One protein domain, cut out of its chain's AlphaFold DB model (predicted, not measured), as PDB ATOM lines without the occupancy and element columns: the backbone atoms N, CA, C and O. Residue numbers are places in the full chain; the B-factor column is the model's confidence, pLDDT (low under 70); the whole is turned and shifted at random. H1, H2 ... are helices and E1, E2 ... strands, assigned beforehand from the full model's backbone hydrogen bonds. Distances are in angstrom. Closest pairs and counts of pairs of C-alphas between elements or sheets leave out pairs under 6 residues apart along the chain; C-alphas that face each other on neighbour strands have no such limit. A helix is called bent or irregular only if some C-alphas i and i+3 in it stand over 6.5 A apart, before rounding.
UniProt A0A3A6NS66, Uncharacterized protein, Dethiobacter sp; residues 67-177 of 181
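This is residues 67 to 177 of the 181 residues of an uncharacterized protein of Dethiobacter sp (UniProt A0A3A6NS66). A long, strongly bent hairpin, E2 and E3, makes most of one curled sheet that folds back on itself like part of a barrel, with E1 added beside E2 and the hairpin E4 and E5 added beside E3. H1 covers the leaf of E1 and E2, the short H2 joins E3 to E4, and the last residues of H3, 172 to 177, stick out from the body. The printed part has 111 residues, with three named helices and five named strands in the order E1, H1, E2, E3, H2, E4, E5, H3. The sheet's order is E1, E2, E3, E4, E5, mixed, and the class is mixed, helices and strands. The whole is compact, with a radius of gyration of the C-alphas of 14.5 A and spans of 45 by 34 by 20 A.

Begin with the sheet: find C-alpha 97 at (28.335, -22.653, -40.181), where E2 starts; it runs to residue 115, 23.9 A, and bends by 130 degrees at residue 104. E3, residues 118 to 138, 19.6 A from first to last C-alpha, bends by 157 degrees at residue 135. E1 is residues 67 to 70, E4 residues 147 to 152 with 15.6 A, and E5 residues 158 to 162. H1 runs from residue 73 to 82, 14.1 A, and H2 from 139 to 142. H3, residues 165 to 177, spans 19.4 A and ends at C-alpha 177 (44.834, -15.214, -60.311).

In this folded sheet, one sheet bent back into two leaves, E1 and E2 face E4 and E5, with E3 as the hinge. Look at the antiparallel hairpin E2 and E3, where N 100 and O 135 are 2.9 A apart. Antiparallel E1 and E2 have N 70 and O 99 at 2.9 A. E3, H2 and E4 form a strand-helix-strand unit, two parallel neighbour strands with a helix between; N 123 and O 150 are 2.8 A apart. The hairpin E4 and E5 is antiparallel, with N 151 and O 160 at 2.8 A. H1 is on the sheet at a height of 9.7 A, over E1 and E2; its closest C-alphas to E1 are Trp 76 and Val 70, 6.0 A. H2 is on the sheet but over none of its strands. H3 is only just not on it, with 4 pairs of C-alphas within 10 A. H1 and H3 have every O i to N i+4 pair within hydrogen-bond range; H2 is too short for one.

The C-alphas of Asp 129 and Glu 177, the two farthest apart, are 47.0 A from each other. The printed part has no cut, and the link from H1 to E2, 14 residues, is long. Residue 116 and residues 167 to 177 have pLDDT under 70.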
ATOM      1  N   PHE A  67      22.629  -5.872 -36.339       94.06
ATOM      2  CA  PHE A  67      22.820  -7.179 -36.945       94.06
ATOM      3  C   PHE A  67      24.296  -7.382 -37.258       94.06
ATOM      4  O   PHE A  67      24.915  -6.496 -37.844       94.06
ATOM      5  N   ASN A  68      24.841  -8.538 -36.885       93.38
ATOM      6  CA  ASN A  68      26.207  -8.929 -37.221       93.38
ATOM      7  C   ASN A  68      26.199 -10.315 -37.860       93.38
ATOM      8  O   ASN A  68      25.514 -11.222 -37.384       93.38
ATOM      9  N   LEU A  69      26.970 -10.462 -38.932       92.69
ATOM     10  CA  LEU A  69      27.230 -11.743 -39.575       92.69
ATOM     11  C   LEU A  69      28.638 -12.174 -39.190       92.69
ATOM     12  O   LEU A  69      29.566 -11.382 -39.318       92.69
ATOM     13  N   VAL A  70      28.777 -13.408 -38.727       91.75
ATOM     14  CA  VAL A  70      30.027 -13.946 -38.195       91.75
ATOM     15  C   VAL A  70      30.380 -15.206 -38.966       91.75
ATOM     16  O   VAL A  70      29.607 -16.165 -38.995       91.75
ATOM     17  N   ALA A  71      31.554 -15.193 -39.592       90.38
ATOM     18  CA  ALA A  71      32.017 -16.276 -40.456       90.38
ATOM     19  C   ALA A  71      33.242 -17.024 -39.913       90.38
ATOM     20  O   ALA A  71      33.619 -18.038 -40.504       90.38
ATOM     21  N   ASP A  72      33.860 -16.549 -38.832       91.06
ATOM     22  CA  ASP A  72      35.033 -17.163 -38.216       91.06
ATOM     23  C   ASP A  72      34.950 -17.178 -36.678       91.06
ATOM     24  O   ASP A  72      34.067 -16.573 -36.063       91.06
ATOM     25  N   HIS A  73      35.841 -17.952 -36.054       90.06
ATOM     26  CA  HIS A  73      35.844 -18.149 -34.603       90.06
ATOM     27  C   HIS A  73      36.295 -16.905 -33.834       90.06
ATOM     28  O   HIS A  73      35.791 -16.650 -32.739       90.06
ATOM     29  N   ASP A  74      37.231 -16.138 -34.387       90.69
ATOM     30  CA  ASP A  74      37.756 -14.951 -33.718       90.69
ATOM     31  C   ASP A  74      36.672 -13.869 -33.664       90.69
ATOM     32  O   ASP A  74      36.466 -13.241 -32.625       90.69
ATOM     33  N   GLU A  75      35.902 -13.712 -34.741       90.69
ATOM     34  CA  GLU A  75      34.720 -12.862 -34.803       90.69
ATOM     35  C   GLU A  75      33.602 -13.336 -33.884       90.69
ATOM     36  O   GLU A  75      32.983 -12.508 -33.222       90.69
ATOM     37  N   TRP A  76      33.363 -14.644 -33.779       91.12
ATOM     38  CA  TRP A  76      32.386 -15.196 -32.836       91.12
ATOM     39  C   TRP A  76      32.704 -14.801 -31.390       91.12
ATOM     40  O   TRP A  76      31.834 -14.324 -30.651       91.12
ATOM     41  N   ILE A  77      33.971 -14.929 -30.991       90.62
ATOM     42  CA  ILE A  77      34.436 -14.533 -29.657       90.62
ATOM     43  C   ILE A  77      34.389 -13.007 -29.506       90.62
ATOM     44  O   ILE A  77      33.882 -12.503 -28.505       90.62
ATOM     45  N   ARG A  78      34.870 -12.257 -30.502       92.19
ATOM     46  CA  ARG A  78      34.911 -10.791 -30.465       92.19
ATOM     47  C   ARG A  78      33.513 -10.186 -30.359       92.19
ATOM     48  O   ARG A  78      33.255  -9.419 -29.439       92.19
ATOM     49  N   VAL A  79      32.599 -10.560 -31.255       91.75
ATOM     50  CA  VAL A  79      31.230 -10.022 -31.309       91.75
ATOM     51  C   VAL A  79      30.459 -10.381 -30.043       91.75
ATOM     52  O   VAL A  79      29.769  -9.530 -29.486       91.75
ATOM     53  N   SER A  80      30.600 -11.609 -29.533       90.81
ATOM     54  CA  SER A  80      29.944 -11.990 -28.276       90.81
ATOM     55  C   SER A  80      30.448 -11.173 -27.080       90.81
ATOM     56  O   SER A  80      29.633 -10.723 -26.273       90.81
ATOM     57  N   GLN A  81      31.755 -10.904 -26.993       91.44
ATOM     58  CA  GLN A  81      32.343 -10.059 -25.949       91.44
ATOM     59  C   GLN A  81      31.946  -8.584 -26.083       91.44
ATOM     60  O   GLN A  81      31.567  -7.969 -25.087       91.44
ATOM     61  N   GLU A  82      31.997  -8.024 -27.294       90.94
ATOM     62  CA  GLU A  82      31.609  -6.635 -27.577       90.94
ATOM     63  C   GLU A  82      30.140  -6.375 -27.237       90.94
ATOM     64  O   GLU A  82      29.800  -5.337 -26.667       90.94
ATOM     65  N   LEU A  83      29.269  -7.339 -27.538       88.62
ATOM     66  CA  LEU A  83      27.850  -7.278 -27.201       88.62
ATOM     67  C   LEU A  83      27.561  -7.648 -25.735       88.62
ATOM     68  O   LEU A  83      26.415  -7.546 -25.297       88.62
ATOM     69  N   GLY A  84      28.571  -8.079 -24.969       88.19
ATOM     70  CA  GLY A  84      28.419  -8.512 -23.578       88.19
ATOM     71  C   GLY A  84      27.523  -9.746 -23.414       88.19
ATOM     72  O   GLY A  84      26.875  -9.903 -22.377       88.19
ATOM     73  N   LEU A  85      27.444 -10.603 -24.436       87.06
ATOM     74  CA  LEU A  85      26.579 -11.778 -24.456       87.06
ATOM     75  C   LEU A  85      27.269 -12.970 -23.790       87.06
ATOM     76  O   LEU A  85      28.371 -13.367 -24.159       87.06
ATOM     77  N   SER A  86      26.579 -13.595 -22.837       83.50
ATOM     78  CA  SER A  86      26.968 -14.902 -22.298       83.50
ATOM     79  C   SER A  86      26.330 -15.996 -23.148       83.50
ATOM     80  O   SER A  86      25.227 -16.455 -22.850       83.50
ATOM     81  N   LEU A  87      26.987 -16.353 -24.251       82.00
ATOM     82  CA  LEU A  87      26.516 -17.424 -25.127       82.00
ATOM     83  C   LEU A  87      26.629 -18.792 -24.428       82.00
ATOM     84  O   LEU A  87      27.507 -18.973 -23.578       82.00
ATOM     85  N   PRO A  88      25.745 -19.755 -24.750       81.81
ATOM     86  CA  PRO A  88      25.891 -21.125 -24.275       81.81
ATOM     87  C   PRO A  88      27.201 -21.740 -24.785       81.81
ATOM     88  O   PRO A  88      27.771 -21.263 -25.767       81.81
ATOM     89  N   ASP A  89      27.648 -22.820 -24.142       81.62
ATOM     90  CA  ASP A  89      28.793 -23.616 -24.600       81.62
ATOM     91  C   ASP A  89      28.406 -24.382 -25.877       81.62
ATOM     92  O   ASP A  89      28.005 -25.547 -25.851       81.62
ATOM     93  N   TYR A  90      28.387 -23.649 -26.991       84.19
ATOM     94  CA  TYR A  90      28.054 -24.129 -28.323       84.19
ATOM     95  C   TYR A  90      29.336 -24.219 -29.158       84.19
ATOM     96  O   TYR A  90      30.005 -23.197 -29.346       84.19
ATOM     97  N   PRO A  91      29.687 -25.406 -29.683       86.19
ATOM     98  CA  PRO A  91      30.889 -25.591 -30.485       86.19
ATOM     99  C   PRO A  91      30.655 -25.096 -31.920       86.19
ATOM    100  O   PRO A  91      30.476 -25.898 -32.833       86.19
ATOM    101  N   PHE A  92      30.633 -23.775 -32.108       91.06
ATOM    102  CA  PHE A  92      30.470 -23.143 -33.422       91.06
ATOM    103  C   PHE A  92      31.502 -23.672 -34.424       91.06
ATOM    104  O   PHE A  92      32.700 -23.614 -34.161       91.06
ATOM    105  N   ASN A  93      31.060 -24.167 -35.581       92.44
ATOM    106  CA  ASN A  93      31.948 -24.688 -36.620       92.44
ATOM    107  C   ASN A  93      32.045 -23.716 -37.803       92.44
ATOM    108  O   ASN A  93      31.330 -23.859 -38.787       92.44
ATOM    109  N   ALA A  94      32.988 -22.774 -37.765       90.44
ATOM    110  CA  ALA A  94      33.179 -21.781 -38.834       90.44
ATOM    111  C   ALA A  94      33.392 -22.348 -40.259       90.44
ATOM    112  O   ALA A  94      33.222 -21.619 -41.242       90.44
ATOM    113  N   ALA A  95      33.783 -23.620 -40.400       89.50
ATOM    114  CA  ALA A  95      33.934 -24.251 -41.711       89.50
ATOM    115  C   ALA A  95      32.583 -24.603 -42.356       89.50
ATOM    116  O   ALA A  95      32.457 -24.561 -43.580       89.50
ATOM    117  N   GLU A  96      31.581 -24.936 -41.543       90.56
ATOM    118  CA  GLU A  96      30.267 -25.420 -41.991       90.56
ATOM    119  C   GLU A  96      29.138 -24.441 -41.666       90.56
ATOM    120  O   GLU A  96      28.090 -24.475 -42.301       90.56
ATOM    121  N   GLU A  97      29.353 -23.540 -40.715       92.25
ATOM    122  CA  GLU A  97      28.335 -22.653 -40.181       92.25
ATOM    123  C   GLU A  97      28.699 -21.182 -40.376       92.25
ATOM    124  O   GLU A  97      29.862 -20.771 -40.377       92.25
ATOM    125  N   LEU A  98      27.651 -20.378 -40.484       92.69
ATOM    126  CA  LEU A  98      27.688 -18.933 -40.368       92.69
ATOM    127  C   LEU A  98      26.722 -18.522 -39.265       92.69
ATOM    128  O   LEU A  98      25.599 -19.019 -39.197       92.69
ATOM    129  N   ALA A  99      27.148 -17.607 -38.405       93.25
ATOM    130  CA  ALA A  99      26.325 -17.109 -37.320       93.25
ATOM    131  C   ALA A  99      25.712 -15.746 -37.655       93.25
ATOM    132  O   ALA A  99      26.369 -14.867 -38.216       93.25
ATOM    133  N   VAL A 100      24.451 -15.561 -37.272       94.38
ATOM    134  CA  VAL A 100      23.719 -14.298 -37.405       94.38
ATOM    135  C   VAL A 100      23.300 -13.842 -36.017       94.38
ATOM    136  O   VAL A 100      22.508 -14.503 -35.348       94.38
ATOM    137  N   PHE A 101      23.833 -12.701 -35.593       94.88
ATOM    138  CA  PHE A 101      23.483 -12.045 -34.340       94.88
ATOM    139  C   PHE A 101      22.476 -10.939 -34.623       94.88
ATOM    140  O   PHE A 101      22.774 -10.022 -35.385       94.88
ATOM    141  N   ALA A 102      21.318 -10.997 -33.976       94.69
ATOM    142  CA  ALA A 102      20.297  -9.963 -33.994       94.69
ATOM    143  C   ALA A 102      20.120  -9.409 -32.575       94.69
ATOM    144  O   ALA A 102      19.799 -10.152 -31.650       94.69
ATOM    145  N   VAL A 103      20.357  -8.111 -32.382       94.12
ATOM    146  CA  VAL A 103      20.199  -7.422 -31.090       94.12
ATOM    147  C   VAL A 103      19.018  -6.467 -31.173       94.12
ATOM    148  O   VAL A 103      18.752  -5.861 -32.212       94.12
ATOM    149  N   ASN A 104      18.280  -6.365 -30.071       93.06
ATOM    150  CA  ASN A 104      16.969  -5.731 -29.964       93.06
ATOM    151  C   ASN A 104      15.967  -6.238 -31.012       93.06
ATOM    152  O   ASN A 104      15.090  -5.501 -31.456       93.06
ATOM    153  N   SER A 105      16.123  -7.485 -31.458       93.19
ATOM    154  CA  SER A 105      15.299  -8.085 -32.502       93.19
ATOM    155  C   SER A 105      15.333  -9.609 -32.446       93.19
ATOM    156  O   SER A 105      16.270 -10.214 -31.927       93.19
ATOM    157  N   GLU A 106      14.280 -10.219 -32.975       94.81
ATOM    158  CA  GLU A 106      14.105 -11.659 -33.100       94.81
ATOM    159  C   GLU A 106      14.050 -12.035 -34.582       94.81
ATOM    160  O   GLU A 106      13.254 -11.484 -35.336       94.81
ATOM    161  N   ILE A 107      14.906 -12.964 -35.015       94.50
ATOM    162  CA  ILE A 107      14.860 -13.511 -36.377       94.50
ATOM    163  C   ILE A 107      13.662 -14.455 -36.507       94.50
ATOM    164  O   ILE A 107      13.555 -15.413 -35.743       94.50
ATOM    165  N   GLN A 108      12.784 -14.189 -37.477       94.88
ATOM    166  CA  GLN A 108      11.574 -14.974 -37.735       94.88
ATOM    167  C   GLN A 108      11.736 -15.937 -38.916       94.88
ATOM    168  O   GLN A 108      11.312 -17.088 -38.837       94.88
ATOM    169  N   SER A 109      12.337 -15.481 -40.017       92.94
ATOM    170  CA  SER A 109      12.588 -16.315 -41.195       92.94
ATOM    171  C   SER A 109      13.785 -15.817 -41.996       92.94
ATOM    172  O   SER A 109      14.254 -14.689 -41.821       92.94
ATOM    173  N   MET A 110      14.274 -16.676 -42.887       93.19
ATOM    174  CA  MET A 110      15.337 -16.352 -43.822       93.19
ATOM    175  C   MET A 110      15.038 -16.994 -45.172       93.19
ATOM    176  O   MET A 110      14.782 -18.194 -45.242       93.19
ATOM    177  N   ASP A 111      15.115 -16.195 -46.229       91.00
ATOM    178  CA  ASP A 111      14.810 -16.599 -47.595       91.00
ATOM    179  C   ASP A 111      15.921 -16.144 -48.540       91.00
ATOM    180  O   ASP A 111      16.418 -15.019 -48.456       91.00
ATOM    181  N   VAL A 112      16.293 -17.011 -49.481       89.62
ATOM    182  CA  VAL A 112      17.244 -16.679 -50.546       89.62
ATOM    183  C   VAL A 112      16.454 -16.307 -51.795       89.62
ATOM    184  O   VAL A 112      15.745 -17.136 -52.366       89.62
ATOM    185  N   LEU A 113      16.571 -15.054 -52.220       87.69
ATOM    186  CA  LEU A 113      15.816 -14.484 -53.328       87.69
ATOM    187  C   LEU A 113      16.762 -14.009 -54.441       87.69
ATOM    188  O   LEU A 113      17.757 -13.335 -54.172       87.69
ATOM    189  N   PRO A 114      16.461 -14.296 -55.718       83.06
ATOM    190  CA  PRO A 114      17.193 -13.699 -56.827       83.06
ATOM    191  C   PRO A 114      16.814 -12.216 -56.973       83.06
ATOM    192  O   PRO A 114      15.630 -11.883 -57.059       83.06
ATOM    193  N   ARG A 115      17.800 -11.310 -57.062       76.38
ATOM    194  CA  ARG A 115      17.565  -9.865 -57.232       76.38
ATOM    195  C   ARG A 115      18.483  -9.285 -58.305       76.38
ATOM    196  O   ARG A 115      19.667  -9.146 -58.071       76.38
ATOM    197  N   PHE A 116      17.931  -8.935 -59.474       68.12
ATOM    198  CA  PHE A 116      18.595  -8.276 -60.622       68.12
ATOM    199  C   PHE A 116      20.140  -8.195 -60.572       68.12
ATOM    200  O   PHE A 116      20.700  -7.129 -60.329       68.12
ATOM    201  N   GLY A 117      20.818  -9.316 -60.841       70.94
ATOM    202  CA  GLY A 117      22.284  -9.385 -60.941       70.94
ATOM    203  C   GLY A 117      23.032  -9.767 -59.657       70.94
ATOM    204  O   GLY A 117      24.235  -9.997 -59.723       70.94
ATOM    205  N   GLU A 118      22.340  -9.887 -58.526       78.75
ATOM    206  CA  GLU A 118      22.865 -10.319 -57.227       78.75
ATOM    207  C   GLU A 118      21.925 -11.356 -56.585       78.75
ATOM    208  O   GLU A 118      20.767 -11.536 -56.988       78.75
ATOM    209  N   VAL A 119      22.424 -12.057 -55.568       86.44
ATOM    210  CA  VAL A 119      21.588 -12.894 -54.702       86.44
ATOM    211  C   VAL A 119      21.276 -12.101 -53.437       86.44
ATOM    212  O   VAL A 119      22.173 -11.551 -52.810       86.44
ATOM    213  N   GLU A 120      20.009 -12.016 -53.052       90.31
ATOM    214  CA  GLU A 120      19.598 -11.388 -51.800       90.31
ATOM    215  C   GLU A 120      19.257 -12.464 -50.772       90.31
ATOM    216  O   GLU A 120      18.407 -13.317 -51.014       90.31
ATOM    217  N   ILE A 121      19.892 -12.399 -49.607       92.25
ATOM    218  CA  ILE A 121      19.494 -13.179 -48.439       92.25
ATOM    219  C   ILE A 121      18.630 -12.263 -47.588       92.25
ATOM    220  O   ILE A 121      19.118 -11.336 -46.939       92.25
ATOM    221  N   ARG A 122      17.321 -12.483 -47.643       93.44
ATOM    222  CA  ARG A 122      16.343 -11.708 -46.892       93.44
ATOM    223  C   ARG A 122      16.146 -12.355 -45.528       93.44
ATOM    224  O   ARG A 122      15.752 -13.511 -45.451       93.44
ATOM    225  N   VAL A 123      16.376 -11.593 -44.465       95.31
ATOM    226  CA  VAL A 123      16.156 -12.020 -43.080       95.31
ATOM    227  C   VAL A 123      15.000 -11.209 -42.510       95.31
ATOM    228  O   VAL A 123      15.119  -9.995 -42.348       95.31
ATOM    229  N   MET A 124      13.877 -11.865 -42.223       95.19
ATOM    230  CA  MET A 124      12.732 -11.224 -41.580       95.19
ATOM    231  C   MET A 124      12.955 -11.182 -40.073       95.19
ATOM    232  O   MET A 124      13.244 -12.208 -39.451       95.19
ATOM    233  N   VAL A 125      12.814  -9.996 -39.490       95.62
ATOM    234  CA  VAL A 125      13.056  -9.760 -38.070       95.62
ATOM    235  C   VAL A 125      11.910  -8.992 -37.424       95.62
ATOM    236  O   VAL A 125      11.295  -8.113 -38.026       95.62
ATOM    237  N   GLU A 126      11.653  -9.296 -36.159       94.19
ATOM    238  CA  GLU A 126      10.708  -8.577 -35.315       94.19
ATOM    239  C   GLU A 126      11.474  -7.776 -34.253       94.19
ATOM    240  O   GLU A 126      12.192  -8.371 -33.444       94.19
ATOM    241  N   PRO A 127      11.373  -6.433 -34.236       91.25
ATOM    242  CA  PRO A 127      11.999  -5.615 -33.202       91.25
ATOM    243  C   PRO A 127      11.487  -5.973 -31.802       91.25
ATOM    244  O   PRO A 127      10.282  -6.050 -31.565       91.25
ATOM    245  N   LYS A 128      12.414  -6.165 -30.862       91.00
ATOM    246  CA  LYS A 128      12.131  -6.590 -29.491       91.00
ATOM    247  C   LYS A 128      13.169  -6.015 -28.537       91.00
ATOM    248  O   LYS A 128      14.324  -6.430 -28.537       91.00
ATOM    249  N   ASP A 129      12.762  -5.055 -27.718       89.38
ATOM    250  CA  ASP A 129      13.678  -4.336 -26.832       89.38
ATOM    251  C   ASP A 129      14.366  -5.259 -25.818       89.38
ATOM    252  O   ASP A 129      13.734  -6.133 -25.221       89.38
ATOM    253  N   LYS A 130      15.660  -5.007 -25.564       87.50
ATOM    254  CA  LYS A 130      16.475  -5.740 -24.573       87.50
ATOM    255  C   LYS A 130      16.498  -7.252 -24.820       87.50
ATOM    256  O   LYS A 130      16.542  -8.046 -23.881       87.50
ATOM    257  N   TYR A 131      16.465  -7.634 -26.087       90.94
ATOM    258  CA  TYR A 131      16.481  -9.016 -26.534       90.94
ATOM    259  C   TYR A 131      17.637  -9.243 -27.504       90.94
ATOM    260  O   TYR A 131      18.078  -8.314 -28.177       90.94
ATOM    261  N   PHE A 132      18.127 -10.473 -27.581       93.12
ATOM    262  CA  PHE A 132      19.048 -10.886 -28.628       93.12
ATOM    263  C   PHE A 132      18.651 -12.272 -29.129       93.12
ATOM    264  O   PHE A 132      18.178 -13.106 -28.357       93.12
ATOM    265  N   HIS A 133      18.864 -12.515 -30.416       94.75
ATOM    266  CA  HIS A 133      18.684 -13.808 -31.053       94.75
ATOM    267  C   HIS A 133      19.947 -14.121 -31.851       94.75
ATOM    268  O   HIS A 133      20.358 -13.334 -32.702       94.75
ATOM    269  N   VAL A 134      20.577 -15.254 -31.553       93.94
ATOM    270  CA  VAL A 134      21.705 -15.773 -32.328       93.94
ATOM    271  C   VAL A 134      21.267 -17.073 -32.972       93.94
ATOM    272  O   VAL A 134      20.787 -17.964 -32.273       93.94
ATOM    273  N   ILE A 135      21.434 -17.171 -34.286       93.50
ATOM    274  CA  ILE A 135      21.210 -18.406 -35.041       93.50
ATOM    275  C   ILE A 135      22.489 -18.796 -35.775       93.50
ATOM    276  O   ILE A 135      23.287 -17.928 -36.136       93.50
ATOM    277  N   THR A 136      22.655 -20.089 -36.034       92.81
ATOM    278  CA  THR A 136      23.631 -20.597 -36.999       92.81
ATOM    279  C   THR A 136      22.905 -21.126 -38.225       92.81
ATOM    280  O   THR A 136      21.780 -21.625 -38.145       92.81
ATOM    281  N   VAL A 137      23.528 -20.957 -39.382       92.81
ATOM    282  CA  VAL A 137      23.003 -21.403 -40.670       92.81
ATOM    283  C   VAL A 137      24.104 -22.128 -41.431       92.81
ATOM    284  O   VAL A 137      25.282 -21.811 -41.267       92.81
ATOM    285  N   ASP A 138      23.721 -23.088 -42.271       90.69
ATOM    286  CA  ASP A 138      24.666 -23.799 -43.132       90.69
ATOM    287  C   ASP A 138      25.335 -22.817 -44.097       90.69
ATOM    288  O   ASP A 138      24.676 -22.150 -44.903       90.69
ATOM    289  N   ARG A 139      26.663 -22.750 -44.026       88.50
ATOM    290  CA  ARG A 139      27.491 -21.878 -44.849       88.50
ATOM    291  C   ARG A 139      27.299 -22.154 -46.336       88.50
ATOM    292  O   ARG A 139      27.276 -21.207 -47.119       88.50
ATOM    293  N   GLN A 140      27.115 -23.410 -46.743       86.94
ATOM    294  CA  GLN A 140      26.939 -23.764 -48.155       86.94
ATOM    295  C   GLN A 140      25.636 -23.207 -48.739       86.94
ATOM    296  O   GLN A 140      25.569 -22.920 -49.934       86.94
ATOM    297  N   ALA A 141      24.613 -23.016 -47.904       85.94
ATOM    298  CA  ALA A 141      23.329 -22.472 -48.328       85.94
ATOM    299  C   ALA A 141      23.355 -20.945 -48.522       85.94
ATOM    300  O   ALA A 141      22.525 -20.413 -49.262       85.94
ATOM    301  N   VAL A 142      24.286 -20.237 -47.868       84.62
ATOM    302  CA  VAL A 142      24.285 -18.764 -47.782       84.62
ATOM    303  C   VAL A 142      25.554 -18.081 -48.302       84.62
ATOM    304  O   VAL A 142      25.528 -16.884 -48.588       84.62
ATOM    305  N   ASP A 143      26.668 -18.795 -48.475       79.75
ATOM    306  CA  ASP A 143      27.923 -18.254 -49.030       79.75
ATOM    307  C   ASP A 143      27.876 -18.204 -50.569       79.75
ATOM    308  O   ASP A 143      28.707 -18.771 -51.278       79.75
ATOM    309  N   LEU A 144      26.845 -17.533 -51.086       78.81
ATOM    310  CA  LEU A 144      26.585 -17.367 -52.512       78.81
ATOM    311  C   LEU A 144      27.365 -16.158 -53.044       78.81
ATOM    312  O   LEU A 144      27.456 -15.122 -52.387       78.81
ATOM    313  N   GLU A 145      27.953 -16.275 -54.233       78.69
ATOM    314  CA  GLU A 145      28.804 -15.223 -54.800       78.69
ATOM    315  C   GLU A 145      28.017 -13.924 -55.041       78.69
ATOM    316  O   GLU A 145      27.047 -13.900 -55.797       78.69
ATOM    317  N   GLY A 146      28.450 -12.830 -54.402       79.31
ATOM    318  CA  GLY A 146      27.750 -11.545 -54.484       79.31
ATOM    319  C   GLY A 146      26.436 -11.512 -53.702       79.31
ATOM    320  O   GLY A 146      25.542 -10.751 -54.070       79.31
ATOM    321  N   ALA A 147      26.308 -12.336 -52.659       86.00
ATOM    322  CA  ALA A 147      25.151 -12.319 -51.785       86.00
ATOM    323  C   ALA A 147      25.117 -11.048 -50.934       86.00
ATOM    324  O   ALA A 147      26.099 -10.667 -50.294       86.00
ATOM    325  N   VAL A 148      23.948 -10.421 -50.875       90.69
ATOM    326  CA  VAL A 148      23.700  -9.275 -50.006       90.69
ATOM    327  C   VAL A 148      22.625  -9.630 -49.000       90.69
ATOM    328  O   VAL A 148      21.540 -10.073 -49.366       90.69
ATOM    329  N   TRP A 149      22.926  -9.415 -47.727       93.75
ATOM    330  CA  TRP A 149      22.004  -9.675 -46.636       93.75
ATOM    331  C   TRP A 149      21.139  -8.447 -46.389       93.75
ATOM    332  O   TRP A 149      21.660  -7.356 -46.159       93.75
ATOM    333  N   SER A 150      19.824  -8.623 -46.418       94.00
ATOM    334  CA  SER A 150      18.844  -7.573 -46.153       94.00
ATOM    335  C   SER A 150      17.979  -7.982 -44.968       94.00
ATOM    336  O   SER A 150      17.213  -8.939 -45.054       94.00
ATOM    337  N   PHE A 151      18.075  -7.231 -43.875       95.06
ATOM    338  CA  PHE A 151      17.248  -7.410 -42.686       95.06
ATOM    339  C   PHE A 151      15.996  -6.556 -42.834       95.06
ATOM    340  O   PHE A 151      16.102  -5.334 -42.983       95.06
ATOM    341  N   VAL A 152      14.827  -7.189 -42.827       94.19
ATOM    342  CA  VAL A 152      13.537  -6.540 -43.084       94.19
ATOM    343  C   VAL A 152      12.560  -6.783 -41.945       94.19
ATOM    344  O   VAL A 152      12.582  -7.843 -41.326       94.19
ATOM    345  N   ASP A 153      11.692  -5.813 -41.674       93.38
ATOM    346  CA  ASP A 153      10.576  -6.013 -40.751       93.38
ATOM    347  C   ASP A 153       9.348  -6.637 -41.439       93.38
ATOM    348  O   ASP A 153       9.328  -6.882 -42.648       93.38
ATOM    349  N   ASN A 154       8.289  -6.870 -40.664       91.69
ATOM    350  CA  ASN A 154       7.007  -7.390 -41.149       91.69
ATOM    351  C   ASN A 154       6.272  -6.466 -42.147       91.69
ATOM    352  O   ASN A 154       5.245  -6.863 -42.698       91.69
ATOM    353  N   GLN A 155       6.761  -5.243 -42.368       92.56
ATOM    354  CA  GLN A 155       6.260  -4.290 -43.360       92.56
ATOM    355  C   GLN A 155       7.173  -4.218 -44.595       92.56
ATOM    356  O   GLN A 155       7.049  -3.277 -45.381       92.56
ATOM    357  N   ASP A 156       8.096  -5.174 -44.763       90.00
ATOM    358  CA  ASP A 156       9.121  -5.192 -45.814       90.00
ATOM    359  C   ASP A 156      10.066  -3.971 -45.783       90.00
ATOM    360  O   ASP A 156      10.748  -3.663 -46.768       90.00
ATOM    361  N   ARG A 157      10.153  -3.251 -44.656       91.88
ATOM    362  CA  ARG A 157      11.084  -2.125 -44.526       91.88
ATOM    363  C   ARG A 157      12.471  -2.661 -44.221       91.88
ATOM    364  O   ARG A 157      12.665  -3.400 -43.262       91.88
ATOM    365  N   VAL A 158      13.449  -2.247 -45.024       92.31
ATOM    366  CA  VAL A 158      14.855  -2.607 -44.815       92.31
ATOM    367  C   VAL A 158      15.388  -1.862 -43.595       92.31
ATOM    368  O   VAL A 158      15.517  -0.638 -43.616       92.31
ATOM    369  N   LEU A 159      15.708  -2.611 -42.544       92.00
ATOM    370  CA  LEU A 159      16.331  -2.111 -41.321       92.00
ATOM    371  C   LEU A 159      17.852  -2.033 -41.464       92.00
ATOM    372  O   LEU A 159      18.479  -1.101 -40.969       92.00
ATOM    373  N   SER A 160      18.447  -3.013 -42.147       93.12
ATOM    374  CA  SER A 160      19.884  -3.059 -42.413       93.12
ATOM    375  C   SER A 160      20.181  -3.828 -43.692       93.12
ATOM    376  O   SER A 160      19.451  -4.750 -44.062       93.12
ATOM    377  N   ARG A 161      21.273  -3.457 -44.360       92.38
ATOM    378  CA  ARG A 161      21.797  -4.151 -45.534       92.38
ATOM    379  C   ARG A 161      23.295  -4.367 -45.351       92.38
ATOM    380  O   ARG A 161      24.029  -3.397 -45.183       92.38
ATOM    381  N   ILE A 162      23.737  -5.621 -45.387       90.50
ATOM    382  CA  ILE A 162      25.121  -6.021 -45.112       90.50
ATOM    383  C   ILE A 162      25.666  -6.797 -46.309       90.50
ATOM    384  O   ILE A 162      25.074  -7.777 -46.759       90.50
ATOM    385  N   VAL A 163      26.814  -6.354 -46.819       88.75
ATOM    386  CA  VAL A 163      27.620  -7.125 -47.770       88.75
ATOM    387  C   VAL A 163      28.745  -7.770 -46.967       88.75
ATOM    388  O   VAL A 163      29.537  -7.032 -46.376       88.75
ATOM    389  N   PRO A 164      28.817  -9.106 -46.893       82.88
ATOM    390  CA  PRO A 164      29.829  -9.747 -46.073       82.88
ATOM    391  C   PRO A 164      31.247  -9.472 -46.575       82.88
ATOM    392  O   PRO A 164      31.538  -9.635 -47.762       82.88
ATOM    393  N   PHE A 165      32.145  -9.088 -45.670       76.06
ATOM    394  CA  PHE A 165      33.511  -8.689 -46.021       76.06
ATOM    395  C   PHE A 165      34.315  -9.837 -46.659       76.06
ATOM    396  O   PHE A 165      35.046  -9.606 -47.619       76.06
ATOM    397  N   TRP A 166      34.103 -11.088 -46.230       73.88
ATOM    398  CA  TRP A 166      34.792 -12.263 -46.787       73.88
ATOM    399  C   TRP A 166      34.450 -12.530 -48.262       73.88
ATOM    400  O   TRP A 166      35.172 -13.243 -48.959       73.88
ATOM    401  N   GLN A 167      33.351 -11.969 -48.773       68.69
ATOM    402  CA  GLN A 167      33.027 -12.047 -50.200       68.69
ATOM    403  C   GLN A 167      33.786 -11.014 -51.033       68.69
ATOM    404  O   GLN A 167      33.994 -11.229 -52.228       68.69
ATOM    405  N   VAL A 168      34.208  -9.907 -50.417       63.91
ATOM    406  CA  VAL A 168      35.032  -8.884 -51.070       63.91
ATOM    407  C   VAL A 168      36.434  -9.444 -51.316       63.91
ATOM    408  O   VAL A 168      36.905  -9.415 -52.449       63.91
ATOM    409  N   GLU A 169      37.030 -10.094 -50.312       61.16
ATOM    410  CA  GLU A 169      38.358 -10.719 -50.429       61.16
ATOM    411  C   GLU A 169      38.409 -11.822 -51.499       61.16
ATOM    412  O   GLU A 169      39.342 -11.877 -52.300       61.16
ATOM    413  N   LYS A 170      37.372 -12.669 -51.589       61.03
ATOM    414  CA  LYS A 170      37.277 -13.697 -52.645       61.03
ATOM    415  C   LYS A 170      37.280 -13.095 -54.055       61.03
ATOM    416  O   LYS A 170      37.839 -13.701 -54.971       61.03
ATOM    417  N   LYS A 171      36.641 -11.936 -54.253       60.53
ATOM    418  CA  LYS A 171      36.614 -11.257 -55.560       60.53
ATOM    419  C   LYS A 171      37.979 -10.688 -55.929       60.53
ATOM    420  O   LYS A 171      38.333 -10.734 -57.106       60.53
ATOM    421  N   ASP A 172      38.725 -10.172 -54.962       61.75
ATOM    422  CA  ASP A 172      40.045  -9.599 -55.217       61.75
ATOM    423  C   ASP A 172      41.090 -10.695 -55.480       61.75
ATOM    424  O   ASP A 172      41.794 -10.617 -56.487       61.75
ATOM    425  N   ASN A 173      41.074 -11.799 -54.722       59.69
ATOM    426  CA  ASN A 173      41.933 -12.958 -55.006       59.69
ATOM    427  C   ASN A 173      41.661 -13.588 -56.385       59.69
ATOM    428  O   ASN A 173      42.603 -13.921 -57.104       59.69
ATOM    429  N   LYS A 174      40.390 -13.721 -56.806       58.88
ATOM    430  CA  LYS A 174      40.058 -14.234 -58.153       58.88
ATOM    431  C   LYS A 174      40.625 -13.351 -59.271       58.88
ATOM    432  O   LYS A 174      41.069 -13.872 -60.289       58.88
ATOM    433  N   LYS A 175      40.601 -12.024 -59.101       57.53
ATOM    434  CA  LYS A 175      41.136 -11.094 -60.107       57.53
ATOM    435  C   LYS A 175      42.650 -11.212 -60.236       57.53
ATOM    436  O   LYS A 175      43.149 -11.173 -61.355       57.53
ATOM    437  N   GLU A 176      43.366 -11.377 -59.126       54.72
ATOM    438  CA  GLU A 176      44.824 -11.526 -59.147       54.72
ATOM    439  C   GLU A 176      45.261 -12.816 -59.858       54.72
ATOM    440  O   GLU A 176      46.184 -12.773 -60.676       54.72
ATOM    441  N   GLU A 177      44.554 -13.931 -59.645       55.66
ATOM    442  CA  GLU A 177      44.834 -15.214 -60.311       55.66
ATOM    443  C   GLU A 177      44.589 -15.191 -61.833       55.66
ATOM    444  O   GLU A 177      45.296 -15.875 -62.579       55.66
TER     445      GLU A 177